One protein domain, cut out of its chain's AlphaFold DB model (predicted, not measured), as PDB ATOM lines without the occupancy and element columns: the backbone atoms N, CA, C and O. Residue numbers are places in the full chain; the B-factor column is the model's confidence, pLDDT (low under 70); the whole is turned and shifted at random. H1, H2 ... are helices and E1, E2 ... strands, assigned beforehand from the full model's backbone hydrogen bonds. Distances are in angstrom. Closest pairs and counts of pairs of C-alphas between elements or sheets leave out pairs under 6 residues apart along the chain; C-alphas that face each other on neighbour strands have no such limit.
ATOM      1  N   VAL A  14       5.411   9.277  68.347       83.75
ATOM      2  CA  VAL A  14       5.251   9.982  69.620       83.75
ATOM      3  C   VAL A  14       4.618   9.007  70.602       83.75
ATOM      4  O   VAL A  14       3.499   8.555  70.390       83.75
ATOM      5  N   ASN A  15       5.332   8.684  71.672       85.75
ATOM      6  CA  ASN A  15       4.799   7.917  72.790       85.75
ATOM      7  C   ASN A  15       4.602   8.865  73.974       85.75
ATOM      8  O   ASN A  15       5.462   9.703  74.240       85.75
ATOM      9  N   LEU A  16       3.463   8.754  74.651       88.00
ATOM     10  CA  LEU A  16       3.123   9.522  75.844       88.00
ATOM     11  C   LEU A  16       2.708   8.558  76.950       88.00
ATOM     12  O   LEU A  16       2.021   7.572  76.688       88.00
ATOM     13  N   TRP A  17       3.108   8.854  78.182       86.12
ATOM     14  CA  TRP A  17       2.846   8.005  79.338       86.12
ATOM     15  C   TRP A  17       2.029   8.751  80.384       86.12
ATOM     16  O   TRP A  17       2.178   9.960  80.555       86.12
ATOM     17  N   SER A  18       1.142   8.022  81.054       85.44
ATOM     18  CA  SER A  18       0.342   8.509  82.174       85.44
ATOM     19  C   SER A  18       0.280   7.428  83.243       85.44
ATOM     20  O   SER A  18       0.033   6.261  82.938       85.44
ATOM     21  N   ASP A  19       0.448   7.824  84.495       82.94
ATOM     22  CA  ASP A  19       0.241   6.976  85.670       82.94
ATOM     23  C   ASP A  19      -1.246   6.815  86.025       82.94
ATOM     24  O   ASP A  19      -1.673   5.844  86.646       82.94
ATOM     25  N   SER A  20      -2.085   7.739  85.552       82.38
ATOM     26  CA  SER A  20      -3.527   7.671  85.744       82.38
ATOM     27  C   SER A  20      -4.221   6.766  84.719       82.38
ATOM     28  O   SER A  20      -4.555   7.180  83.604       82.38
ATOM     29  N   GLN A  21      -4.550   5.545  85.139       81.38
ATOM     30  CA  GLN A  21      -5.362   4.602  84.354       81.38
ATOM     31  C   GLN A  21      -6.750   5.167  84.006       81.38
ATOM     32  O   GLN A  21      -7.262   4.937  82.913       81.38
ATOM     33  N   ASN A  22      -7.339   5.984  84.888       79.69
ATOM     34  CA  ASN A  22      -8.608   6.668  84.614       79.69
ATOM     35  C   ASN A  22      -8.498   7.641  83.431       79.69
ATOM     36  O   ASN A  22      -9.377   7.665  82.568       79.69
ATOM     37  N   VAL A  23      -7.417   8.424  83.373       83.31
ATOM     38  CA  VAL A  23      -7.166   9.353  82.262       83.31
ATOM     39  C   VAL A  23      -6.949   8.582  80.965       83.31
ATOM     40  O   VAL A  23      -7.566   8.922  79.954       83.31
ATOM     41  N   LEU A  24      -6.148   7.514  80.995       85.44
ATOM     42  CA  LEU A  24      -5.929   6.652  79.830       85.44
ATOM     43  C   LEU A  24      -7.238   6.042  79.325       85.44
ATOM     44  O   LEU A  24      -7.526   6.113  78.131       85.44
ATOM     45  N   ASN A  25      -8.085   5.543  80.225       83.44
ATOM     46  CA  ASN A  25      -9.399   5.016  79.868       83.44
ATOM     47  C   ASN A  25     -10.271   6.067  79.172       83.44
ATOM     48  O   ASN A  25     -10.881   5.767  78.149       83.44
ATOM     49  N   TRP A  26     -10.296   7.313  79.654       84.06
ATOM     50  CA  TRP A  26     -11.027   8.387  78.973       84.06
ATOM     51  C   TRP A  26     -10.428   8.750  77.613       84.06
ATOM     52  O   TRP A  26     -11.176   9.086  76.694       84.06
ATOM     53  N   ILE A  27      -9.105   8.680  77.464       86.25
ATOM     54  CA  ILE A  27      -8.434   8.916  76.184       86.25
ATOM     55  C   ILE A  27      -8.789   7.803  75.194       86.25
ATOM     56  O   ILE A  27      -9.201   8.105  74.075       86.25
ATOM     57  N   HIS A  28      -8.703   6.529  75.568       84.38
ATOM     58  CA  HIS A  28      -9.015   5.423  74.659       84.38
ATOM     59  C   HIS A  28     -10.515   5.312  74.366       84.38
ATOM     60  O   HIS A  28     -10.910   5.162  73.209       84.38
ATOM     61  N   LEU A  29     -11.356   5.465  75.390       82.06
ATOM     62  CA  LEU A  29     -12.807   5.304  75.327       82.06
ATOM     63  C   LEU A  29     -13.509   6.515  75.970       82.06
ATOM     64  O   LEU A  29     -13.947   6.454  77.122       82.06
ATOM     65  N   PRO A  30     -13.656   7.633  75.232       74.06
ATOM     66  CA  PRO A  30     -14.300   8.826  75.761       74.06
ATOM     67  C   PRO A  30     -15.761   8.547  76.155       74.06
ATOM     68  O   PRO A  30     -16.480   7.860  75.417       74.06
ATOM     69  N   PRO A  31     -16.248   9.099  77.280       69.94
ATOM     70  CA  PRO A  31     -17.618   8.877  77.724       69.94
ATOM     71  C   PRO A  31     -18.628   9.452  76.720       69.94
ATOM     72  O   PRO A  31     -18.541  10.610  76.320       69.94
ATOM     73  N   LYS A  32     -19.628   8.648  76.331       66.12
ATOM     74  CA  LYS A  32     -20.650   9.040  75.336       66.12
ATOM     75  C   LYS A  32     -21.697  10.024  75.879       66.12
ATOM     76  O   LYS A  32     -22.302  10.757  75.103       66.12
ATOM     77  N   LYS A  33     -21.950  10.022  77.194       61.56
ATOM     78  CA  LYS A  33     -22.902  10.907  77.888       61.56
ATOM     79  C   LYS A  33     -22.382  11.245  79.284       61.56
ATOM     80  O   LYS A  33     -21.731  10.418  79.909       61.56
ATOM     81  N   GLY A  34     -22.722  12.438  79.776       60.44
ATOM     82  CA  GLY A  34     -22.574  12.791  81.189       60.44
ATOM     83  C   GLY A  34     -21.136  12.980  81.673       60.44
ATOM     84  O   GLY A  34     -20.769  12.353  82.649       60.44
ATOM     85  N   ASN A  35     -20.346  13.837  81.011       67.75
ATOM     86  CA  ASN A  35     -19.273  14.664  81.599       67.75
ATOM     87  C   ASN A  35     -18.653  15.539  80.487       67.75
ATOM     88  O   ASN A  35     -17.564  15.256  79.986       67.75
ATOM     89  N   GLN A  36     -19.370  16.582  80.045       76.62
ATOM     90  CA  GLN A  36     -18.958  17.402  78.891       76.62
ATOM     91  C   GLN A  36     -17.551  18.000  79.060       76.62
ATOM     92  O   GLN A  36     -16.829  18.175  78.083       76.62
ATOM     93  N   PHE A  37     -17.144  18.270  80.303       78.38
ATOM     94  CA  PHE A  37     -15.800  18.737  80.611       78.38
ATOM     95  C   PHE A  37     -14.736  17.713  80.199       78.38
ATOM     96  O   PHE A  37     -13.827  18.063  79.450       78.38
ATOM     97  N   ILE A  38     -14.872  16.451  80.623       76.12
ATOM     98  CA  ILE A  38     -13.933  15.379  80.252       76.12
ATOM     99  C   ILE A  38     -13.927  15.174  78.740       76.12
ATOM    100  O   ILE A  38     -12.855  15.130  78.145       76.12
ATOM    101  N   VAL A  39     -15.102  15.124  78.104       78.88
ATOM    102  CA  VAL A  39     -15.213  14.960  76.644       78.88
ATOM    103  C   VAL A  39     -14.446  16.061  75.908       78.88
ATOM    104  O   VAL A  39     -13.628  15.767  75.037       78.88
ATOM    105  N   ASN A  40     -14.644  17.323  76.298       85.25
ATOM    106  CA  ASN A  40     -13.958  18.457  75.684       85.25
ATOM    107  C   ASN A  40     -12.440  18.404  75.912       85.25
ATOM    108  O   ASN A  40     -11.675  18.726  75.006       85.25
ATOM    109  N   ARG A  41     -11.985  17.989  77.103       86.25
ATOM    110  CA  ARG A  41     -10.553  17.884  77.419       86.25
ATOM    111  C   ARG A  41      -9.875  16.743  76.679       86.25
ATOM    112  O   ARG A  41      -8.818  16.961  76.103       86.25
ATOM    113  N   VAL A  42     -10.497  15.570  76.614       86.00
ATOM    114  CA  VAL A  42      -9.984  14.454  75.814       86.00
ATOM    115  C   VAL A  42      -9.919  14.834  74.334       86.00
ATOM    116  O   VAL A  42      -8.926  14.535  73.677       86.00
ATOM    117  N   ALA A  43     -10.926  15.545  73.812       85.94
ATOM    118  CA  ALA A  43     -10.905  16.038  72.436       85.94
ATOM    119  C   ALA A  43      -9.740  17.013  72.183       85.94
ATOM    120  O   ALA A  43      -9.058  16.885  71.170       85.94
ATOM    121  N   GLN A  44      -9.471  17.936  73.116       88.56
ATOM    122  CA  GLN A  44      -8.313  18.839  73.051       88.56
ATOM    123  C   GLN A  44      -6.980  18.082  73.113       88.56
ATOM    124  O   GLN A  44      -6.080  18.354  72.328       88.56
ATOM    125  N   ILE A  45      -6.844  17.111  74.019       86.69
ATOM    126  CA  ILE A  45      -5.627  16.298  74.140       86.69
ATOM    127  C   ILE A  45      -5.350  15.575  72.817       86.69
ATOM    128  O   ILE A  45      -4.250  15.668  72.274       86.69
ATOM    129  N   LYS A  46      -6.368  14.919  72.248       86.12
ATOM    130  CA  LYS A  46      -6.243  14.215  70.966       86.12
ATOM    131  C   LYS A  46      -5.958  15.149  69.790       86.12
ATOM    132  O   LYS A  46      -5.266  14.733  68.868       86.12
ATOM    133  N   SER A  47      -6.465  16.385  69.798       88.25
ATOM    134  CA  SER A  47      -6.197  17.338  68.714       88.25
ATOM    135  C   SER A  47      -4.778  17.906  68.754       88.25
ATOM    136  O   SER A  47      -4.230  18.223  67.702       88.25
ATOM    137  N   LEU A  48      -4.173  18.012  69.942       88.25
ATOM    138  CA  LEU A  48      -2.794  18.481  70.106       88.25
ATOM    139  C   LEU A  48      -1.765  17.447  69.638       88.25
ATOM    140  O   LEU A  48      -0.739  17.818  69.073       88.25
ATOM    141  N   VAL A  49      -2.034  16.161  69.873       85.12
ATOM    142  CA  VAL A  49      -1.096  15.061  69.592       85.12
ATOM    143  C   VAL A  49      -1.804  13.875  68.920       85.12
ATOM    144  O   VAL A  49      -1.899  12.789  69.492       85.12
ATOM    145  N   PRO A  50      -2.306  14.044  67.681       84.50
ATOM    146  CA  PRO A  50      -3.168  13.051  67.034       84.50
ATOM    147  C   PRO A  50      -2.465  11.729  66.707       84.50
ATOM    148  O   PRO A  50      -3.132  10.711  66.555       84.50
ATOM    149  N   GLN A  51      -1.133  11.735  66.599       84.19
ATOM    150  CA  GLN A  51      -0.333  10.541  66.307       84.19
ATOM    151  C   GLN A  51       0.304   9.914  67.554       84.19
ATOM    152  O   GLN A  51       1.102   8.989  67.428       84.19
ATOM    153  N   ALA A  52      -0.011  10.420  68.750       86.88
ATOM    154  CA  ALA A  52       0.579   9.887  69.967       86.88
ATOM    155  C   ALA A  52      -0.042   8.545  70.368       86.88
ATOM    156  O   ALA A  52      -1.266   8.404  70.441       86.88
ATOM    157  N   GLN A  53       0.816   7.585  70.699       87.06
ATOM    158  CA  GLN A  53       0.437   6.372  71.409       87.06
ATOM    159  C   GLN A  53       0.491   6.647  72.912       87.06
ATOM    160  O   GLN A  53       1.514   7.082  73.438       87.06
ATOM    161  N   TRP A  54      -0.638   6.435  73.586       87.31
ATOM    162  CA  TRP A  54      -0.783   6.656  75.021       87.31
ATOM    163  C   TRP A  54      -0.602   5.340  75.764       87.31
ATOM    164  O   TRP A  54      -1.278   4.364  75.449       87.31
ATOM    165  N   ASN A  55       0.294   5.335  76.745       86.19
ATOM    166  CA  ASN A  55       0.705   4.153  77.487       86.19
ATOM    167  C   ASN A  55       0.597   4.395  78.996       86.19
ATOM    168  O   ASN A  55       0.670   5.530  79.472       86.19
ATOM    169  N   HIS A  56       0.457   3.313  79.755       86.06
ATOM    170  CA  HIS A  56       0.543   3.370  81.209       86.06
ATOM    171  C   HIS A  56       1.999   3.322  81.675       86.06
ATOM    172  O   HIS A  56       2.822   2.607  81.101       86.06
ATOM    173  N   ILE A  57       2.297   4.064  82.736       81.62
ATOM    174  CA  ILE A  57       3.533   3.946  83.510       81.62
ATOM    175  C   ILE A  57       3.155   3.813  84.983       81.62
ATOM    176  O   ILE A  57       2.310   4.550  85.468       81.62
ATOM    177  N   ALA A  58       3.730   2.860  85.712       81.31
ATOM    178  CA  ALA A  58       3.490   2.796  87.152       81.31
ATOM    179  C   ALA A  58       4.068   4.050  87.829       81.31
ATOM    180  O   ALA A  58       5.153   4.480  87.447       81.31
ATOM    181  N   GLY A  59       3.410   4.586  88.864       76.94
ATOM    182  CA  GLY A  59       3.912   5.764  89.593       76.94
ATOM    183  C   GLY A  59       5.336   5.578  90.139       76.94
ATOM    184  O   GLY A  59       6.154   6.483  90.065       76.94
ATOM    185  N   THR A  60       5.704   4.354  90.538       79.75
ATOM    186  CA  THR A  60       7.076   3.996  90.961       79.75
ATOM    187  C   THR A  60       8.126   4.112  89.855       79.75
ATOM    188  O   THR A  60       9.322   4.120  90.129       79.75
ATOM    189  N   SER A  61       7.686   4.158  88.600       80.75
ATOM    190  CA  SER A  61       8.508   4.362  87.411       80.75
ATOM    191  C   SER A  61       8.268   5.735  86.780       80.75
ATOM    192  O   SER A  61       8.915   6.048  85.789       80.75
ATOM    193  N   ASP A  62       7.365   6.561  87.312       83.25
ATOM    194  CA  ASP A  62       7.113   7.904  86.802       83.25
ATOM    195  C   ASP A  62       8.028   8.912  87.520       83.25
ATOM    196  O   ASP A  62       7.860   9.157  88.718       83.25
ATOM    197  N   PRO A  63       8.997   9.544  86.830       83.38
ATOM    198  CA  PRO A  63       9.806  10.587  87.449       83.38
ATOM    199  C   PRO A  63       8.953  11.744  87.990       83.38
ATOM    200  O   PRO A  63       9.324  12.344  88.998       83.38
ATOM    201  N   ALA A  64       7.797  12.046  87.389       79.81
ATOM    202  CA  ALA A  64       6.921  13.113  87.864       79.81
ATOM    203  C   ALA A  64       6.310  12.816  89.247       79.81
ATOM    204  O   ALA A  64       6.065  13.756  90.009       79.81
ATOM    205  N   ASP A  65       6.144  11.539  89.615       77.88
ATOM    206  CA  ASP A  65       5.634  11.130  90.932       77.88
ATOM    207  C   ASP A  65       6.589  11.557  92.060       77.88
ATOM    208  O   ASP A  65       6.162  12.007  93.124       77.88
ATOM    209  N   SER A  66       7.902  11.555  91.798       78.44
ATOM    210  CA  SER A  66       8.909  12.028  92.763       78.44
ATOM    211  C   SER A  66       8.737  13.513  93.105       78.44
ATOM    212  O   SER A  66       8.952  13.925  94.246       78.44
ATOM    213  N   ALA A  67       8.323  14.329  92.133       70.38
ATOM    214  CA  ALA A  67       8.039  15.742  92.369       70.38
ATOM    215  C   ALA A  67       6.680  15.961  93.043       70.38
ATOM    216  O   ALA A  67       6.559  16.859  93.875       70.38
ATOM    217  N   SER A  68       5.663  15.163  92.704       71.38
ATOM    218  CA  SER A  68       4.306  15.331  93.233       71.38
ATOM    219  C   SER A  68       4.174  14.864  94.690       71.38
ATOM    220  O   SER A  68       3.494  15.524  95.476       71.38
ATOM    221  N   ARG A  69       4.859  13.776  95.075       73.56
ATOM    222  CA  ARG A  69       4.873  13.236  96.451       73.56
ATOM    223  C   ARG A  69       5.867  13.932  97.375       73.56
ATOM    224  O   ARG A  69       5.750  13.830  98.595       73.56
ATOM    225  N   GLY A  70       6.803  14.671  96.791       75.62
ATOM    226  CA  GLY A  70       7.861  15.366  97.500       75.62
ATOM    227  C   GLY A  70       9.105  14.499  97.665       75.62
ATOM    228  O   GLY A  70       9.056  13.351  98.099       75.62
ATOM    229  N   ILE A  71      10.249  15.097  97.352       79.81
ATOM    230  CA  ILE A  71      11.576  14.510  97.510       79.81
ATOM    231  C   ILE A  71      12.507  15.573  98.094       79.81
ATOM    232  O   ILE A  71      12.448  16.746  97.720       79.81
ATOM    233  N   SER A  72      13.354  15.186  99.052       85.19
ATOM    234  CA  SER A  72      14.312  16.129  99.636       85.19
ATOM    235  C   SER A  72      15.370  16.535  98.596       85.19
ATOM    236  O   SER A  72      15.738  15.696  97.768       85.19
ATOM    237  N   PRO A  73      15.934  17.758  98.643       84.12
ATOM    238  CA  PRO A  73      16.990  18.165  97.712       84.12
ATOM    239  C   PRO A  73      18.182  17.197  97.693       84.12
ATOM    240  O   PRO A  73      18.673  16.847  96.626       84.12
ATOM    241  N   ASN A  74      18.597  16.695  98.862       87.50
ATOM    242  CA  ASN A  74      19.707  15.745  98.967       87.50
ATOM    243  C   ASN A  74      19.375  14.381  98.344       87.50
ATOM    244  O   ASN A  74      20.233  13.770  97.711       87.50
ATOM    245  N   SER A  75      18.135  13.910  98.502       83.25
ATOM    246  CA  SER A  75      17.661  12.681  97.856       83.25
ATOM    247  C   SER A  75      17.543  12.863  96.343       83.25
ATOM    248  O   SER A  75      17.921  11.967  95.595       83.25
ATOM    249  N   LEU A  76      17.085  14.036  95.891       84.88
ATOM    250  CA  LEU A  76      16.931  14.374  94.478       84.88
ATOM    251  C   LEU A  76      18.272  14.390  93.738       84.88
ATOM    252  O   LEU A  76      18.342  13.899  92.614       84.88
ATOM    253  N   LEU A  77      19.344  14.894  94.364       86.88
ATOM    254  CA  LEU A  77      20.687  14.912  93.763       86.88
ATOM    255  C   LEU A  77      21.151  13.521  93.306       86.88
ATOM    256  O   LEU A  77      21.816  13.414  92.282       86.88
ATOM    257  N   ASN A  78      20.757  12.467  94.026       87.38
ATOM    258  CA  ASN A  78      21.124  11.082  93.722       87.38
ATOM    259  C   ASN A  78      19.956  10.258  93.139       87.38
ATOM    260  O   ASN A  78      20.039   9.030  93.070       87.38
ATOM    261  N   HIS A  79      18.856  10.898  92.726       84.44
ATOM    262  CA  HIS A  79      17.648  10.197  92.288       84.44
ATOM    263  C   HIS A  79      17.725   9.783  90.814       84.44
ATOM    264  O   HIS A  79      17.321  10.526  89.917       84.44
ATOM    265  N   SER A  80      18.231   8.574  90.559       86.44
ATOM    266  CA  SER A  80      18.451   8.051  89.200       86.44
ATOM    267  C   SER A  80      17.204   8.119  88.311       86.44
ATOM    268  O   SER A  80      17.293   8.578  87.177       86.44
ATOM    269  N   LEU A  81      16.026   7.761  88.839       83.25
ATOM    270  CA  LEU A  81      14.776   7.796  88.070       83.25
ATOM    271  C   LEU A  81      14.427   9.212  87.582       83.25
ATOM    272  O   LEU A  81      13.913   9.358  86.480       83.25
ATOM    273  N   TRP A  82      14.738  10.255  88.359       86.19
ATOM    274  CA  TRP A  82      14.447  11.643  87.975       86.19
ATOM    275  C   TRP A  82      15.373  12.126  86.856       86.19
ATOM    276  O   TRP A  82      14.925  12.752  85.899       86.19
ATOM    277  N   TRP A  83      16.669  11.829  86.977       87.00
ATOM    278  CA  TRP A  83      17.690  12.329  86.053       87.00
ATOM    279  C   TRP A  83      17.827  11.503  84.777       87.00
ATOM    280  O   TRP A  83      18.110  12.061  83.719       87.00
ATOM    281  N   SER A  84      17.630  10.191  84.873       84.88
ATOM    282  CA  SER A  84      17.871   9.242  83.781       84.88
ATOM    283  C   SER A  84      16.587   8.617  83.238       84.88
ATOM    284  O   SER A  84      16.616   7.961  82.199       84.88
ATOM    285  N   GLY A  85      15.459   8.808  83.926       83.62
ATOM    286  CA  GLY A  85      14.216   8.125  83.603       83.62
ATOM    287  C   GLY A  85      14.264   6.621  83.900       83.62
ATOM    288  O   GLY A  85      15.210   6.109  84.513       83.62
ATOM    289  N   PRO A  86      13.223   5.885  83.488       83.94
ATOM    290  CA  PRO A  86      13.165   4.440  83.650       83.94
ATOM    291  C   PRO A  86      14.200   3.737  82.774       83.94
ATOM    292  O   PRO A  86      14.401   4.103  81.616       83.94
ATOM    293  N   GLN A  87      14.799   2.660  83.283       81.31
ATOM    294  CA  GLN A  87      15.834   1.913  82.554       81.31
ATOM    295  C   GLN A  87      15.355   1.402  81.189       81.31
ATOM    296  O   GLN A  87      16.111   1.436  80.219       81.31
ATOM    297  N   TRP A  88      14.087   0.993  81.092       78.69
ATOM    298  CA  TRP A  88      13.500   0.505  79.845       78.69
ATOM    299  C   TRP A  88      13.428   1.578  78.751       78.69
ATOM    300  O   TRP A  88      13.471   1.239  77.574       78.69
ATOM    301  N   LEU A  89      13.389   2.870  79.102       77.19
ATOM    302  CA  LEU A  89      13.381   3.956  78.115       77.19
ATOM    303  C   LEU A  89      14.733   4.077  77.395       77.19
ATOM    304  O   LEU A  89      14.795   4.523  76.254       77.19
ATOM    305  N   SER A  90      15.809   3.671  78.073       76.50
ATOM    306  CA  SER A  90      17.171   3.651  77.530       76.50
ATOM    307  C   SER A  90      17.547   2.301  76.915       76.50
ATOM    308  O   SER A  90      18.586   2.187  76.266       76.50
ATOM    309  N   SER A  91      16.739   1.262  77.137       71.38
ATOM    310  CA  SER A  91      16.987  -0.057  76.568       71.38
ATOM    311  C   SER A  91      16.591  -0.090  75.093       71.38
ATOM    312  O   SER A  91      15.573   0.473  74.705       71.38
ATOM    313  N   ASN A  92      17.376  -0.790  74.272       65.75
ATOM    314  CA  ASN A  92      17.058  -1.025  72.859       65.75
ATOM    315  C   ASN A  92      15.964  -2.095  72.664       65.75
ATOM    316  O   ASN A  92      15.675  -2.485  71.533       65.75
ATOM    317  N   GLU A  93      15.393  -2.596  73.761       60.38
ATOM    318  CA  GLU A  93      14.293  -3.546  73.724       60.38
ATOM    319  C   GLU A  93      13.023  -2.824  73.261       60.38
ATOM    320  O   GLU A  93      12.693  -1.754  73.786       60.38
ATOM    321  N   PRO A  94      12.292  -3.369  72.274       58.19
ATOM    322  CA  PRO A  94      11.032  -2.784  71.860       58.19
ATOM    323  C   PRO A  94      10.093  -2.738  73.064       58.19
ATOM    324  O   PRO A  94       9.838  -3.759  73.706       58.19
ATOM    325  N   PHE A  95       9.572  -1.544  73.360       62.38
ATOM    326  CA  PHE A  95       8.527  -1.367  74.360       62.38
ATOM    327  C   PHE A  95       7.358  -2.291  74.004       62.38
ATOM    328  O   PHE A  95       6.618  -2.050  73.049       62.38
ATOM    329  N   SER A  96       7.225  -3.377  74.758       50.00
ATOM    330  CA  SER A  96       6.057  -4.238  74.714       50.00
ATOM    331  C   SER A  96       5.116  -3.726  75.793       50.00
ATOM    332  O   SER A  96       5.511  -3.721  76.963       50.00
ATOM    333  N   PRO A  97       3.895  -3.278  75.457       50.94
ATOM    334  CA  PRO A  97       2.872  -3.006  76.452       50.94
ATOM    335  C   PRO A  97       2.413  -4.349  77.029       50.94
ATOM    336  O   PRO A  97       1.324  -4.845  76.739       50.94
ATOM    337  N   SER A  98       3.269  -4.992  77.824       43.62
ATOM    338  CA  SER A  98       2.852  -6.077  78.687       43.62
ATOM    339  C   SER A  98       1.879  -5.463  79.680       43.62
ATOM    340  O   SER A  98       2.276  -4.691  80.551       43.62
ATOM    341  N   LEU A  99       0.611  -5.834  79.512       39.78
ATOM    342  CA  LEU A  99      -0.511  -5.502  80.376       39.78
ATOM    343  C   LEU A  99      -1.087  -4.085  80.155       39.78
ATOM    344  O   LEU A  99      -1.143  -3.261  81.063       39.78
ATOM    345  N   ILE A 100      -1.763  -3.883  79.011       41.41
ATOM    346  CA  ILE A 100      -3.178  -3.481  79.142       41.41
ATOM    347  C   ILE A 100      -3.891  -4.722  79.690       41.41
ATOM    348  O   ILE A 100      -4.637  -5.403  78.987       41.41
ATOM    349  N   GLU A 101      -3.604  -5.092  80.940       40.84
ATOM    350  CA  GLU A 101      -4.592  -5.847  81.676       40.84
ATOM    351  C   GLU A 101      -5.788  -4.923  81.659       40.84
ATOM    352  O   GLU A 101      -5.716  -3.744  82.014       40.84
ATOM    353  N   THR A 102      -6.874  -5.440  81.108       39.25
ATOM    354  CA  THR A 102      -8.182  -4.846  81.279       39.25
ATOM    355  C   THR A 102      -8.477  -4.974  82.769       39.25
ATOM    356  O   THR A 102      -9.220  -5.851  83.193       39.25
ATOM    357  N   PHE A 103      -7.807  -4.163  83.588       35.25
ATOM    358  CA  PHE A 103      -8.083  -4.035  84.993       35.25
ATOM    359  C   PHE A 103      -9.430  -3.341  85.031       35.25
ATOM    360  O   PHE A 103      -9.576  -2.122  84.915       35.25
ATOM    361  N   VAL A 104     -10.456  -4.175  85.184       38.47
ATOM    362  CA  VAL A 104     -11.465  -3.918  86.199       38.47
ATOM    363  C   VAL A 104     -10.675  -3.349  87.374       38.47
ATOM    364  O   VAL A 104      -9.893  -4.073  87.984       38.47
TER     365      VAL A 104
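AT A GLANCE: This is residues 14 to 104 of the 207 residues of an uncharacterized protein of Araneus ventricosus (UniProt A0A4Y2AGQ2). The model is a loose, elongated assembly with a small two-stranded parallel sheet, E1 and E2, near the middle of its long axis, H1 and H2 toward one end, and an arc of four short helices, H3, H4, H5 and H6, toward the other. Residues 91 to 104, with no named element, trail back from the H6 end toward the end that holds H1. The printed part has 91 residues, with six named helices and two named strands in the order E1, H1, H2, E2, H3, H4, H5, H6; the class is mostly helix. It is loose, with a radius of gyration of the C-alphas of 15.7 A, and spans 47 by 31 by 29 A.

IN THESE COORDINATES: The sheet holds E1, residues 14 to 18, 13.6 A long, beginning at C-alpha 14 (5.251, 9.982, 69.620), and E2, residues 52 to 56, 13.0 A long. Between them in the chain come H1, residues 21 to 28, 10.4 A long, and H2, residues 36 to 48, the longest helix at 18.4 A, with C-alpha 36 at (-18.958, 17.402, 78.891). After E2 come H3, residues 63 to 69, 10.6 A long, then H4, residues 73 to 77, H5, residues 80 to 84, and H6, residues 87 to 90, with C-alpha 90 at (17.171, 3.651, 77.530).

HOW THE PARTS SIT: E1 and E2 are parallel neighbours at 31 degrees; N 16 and O 53, 2.8 A, and N 55 and O 16, 2.8 A, are within hydrogen-bond range. E1, H1, H2 and E2 form a strand-helix-strand unit, two parallel neighbour strands joined through helices, with a right-handed crossover. The closest C-alphas of H1 and E2, those of Gln 21 and His 56, are 6.8 A apart. H1 and H2 touch, closest at the C-alphas of Ile 27 and Val 42, 5.8 A; they run the same way at a steep tilt of 69 degrees, only just short of about perpendicular. H3 touches H5, closest at the C-alphas of Pro 63 and Trp 82, 4.8 A. H4 and H5 are close but not clearly touching, with the C-alphas of Leu 76 and Trp 82 7.5 A apart. H5 and H6 meet only through their link. H3 and H4 are apart, as are, for instance, H2 and H3. Every O i to N i+4 pair is within hydrogen-bond range in H1, H2, H4 and H5, and 2 of 3 are in H3; H6 is too short for such a pair.

THE WHOLE: The two farthest C-alphas, those of Lys 33 and Asn 74, are 47.8 A apart. The printed part has no cut, and no link between named elements is long. Residues 32 to 37, of which 36 and 37 belong to H2, and residues 89 to 96, of which 89 and 90 belong to H6, stand free. The mean pLDDT of the printed part is 76.8; residues 31 to 35 and 92 to 104 are under 70.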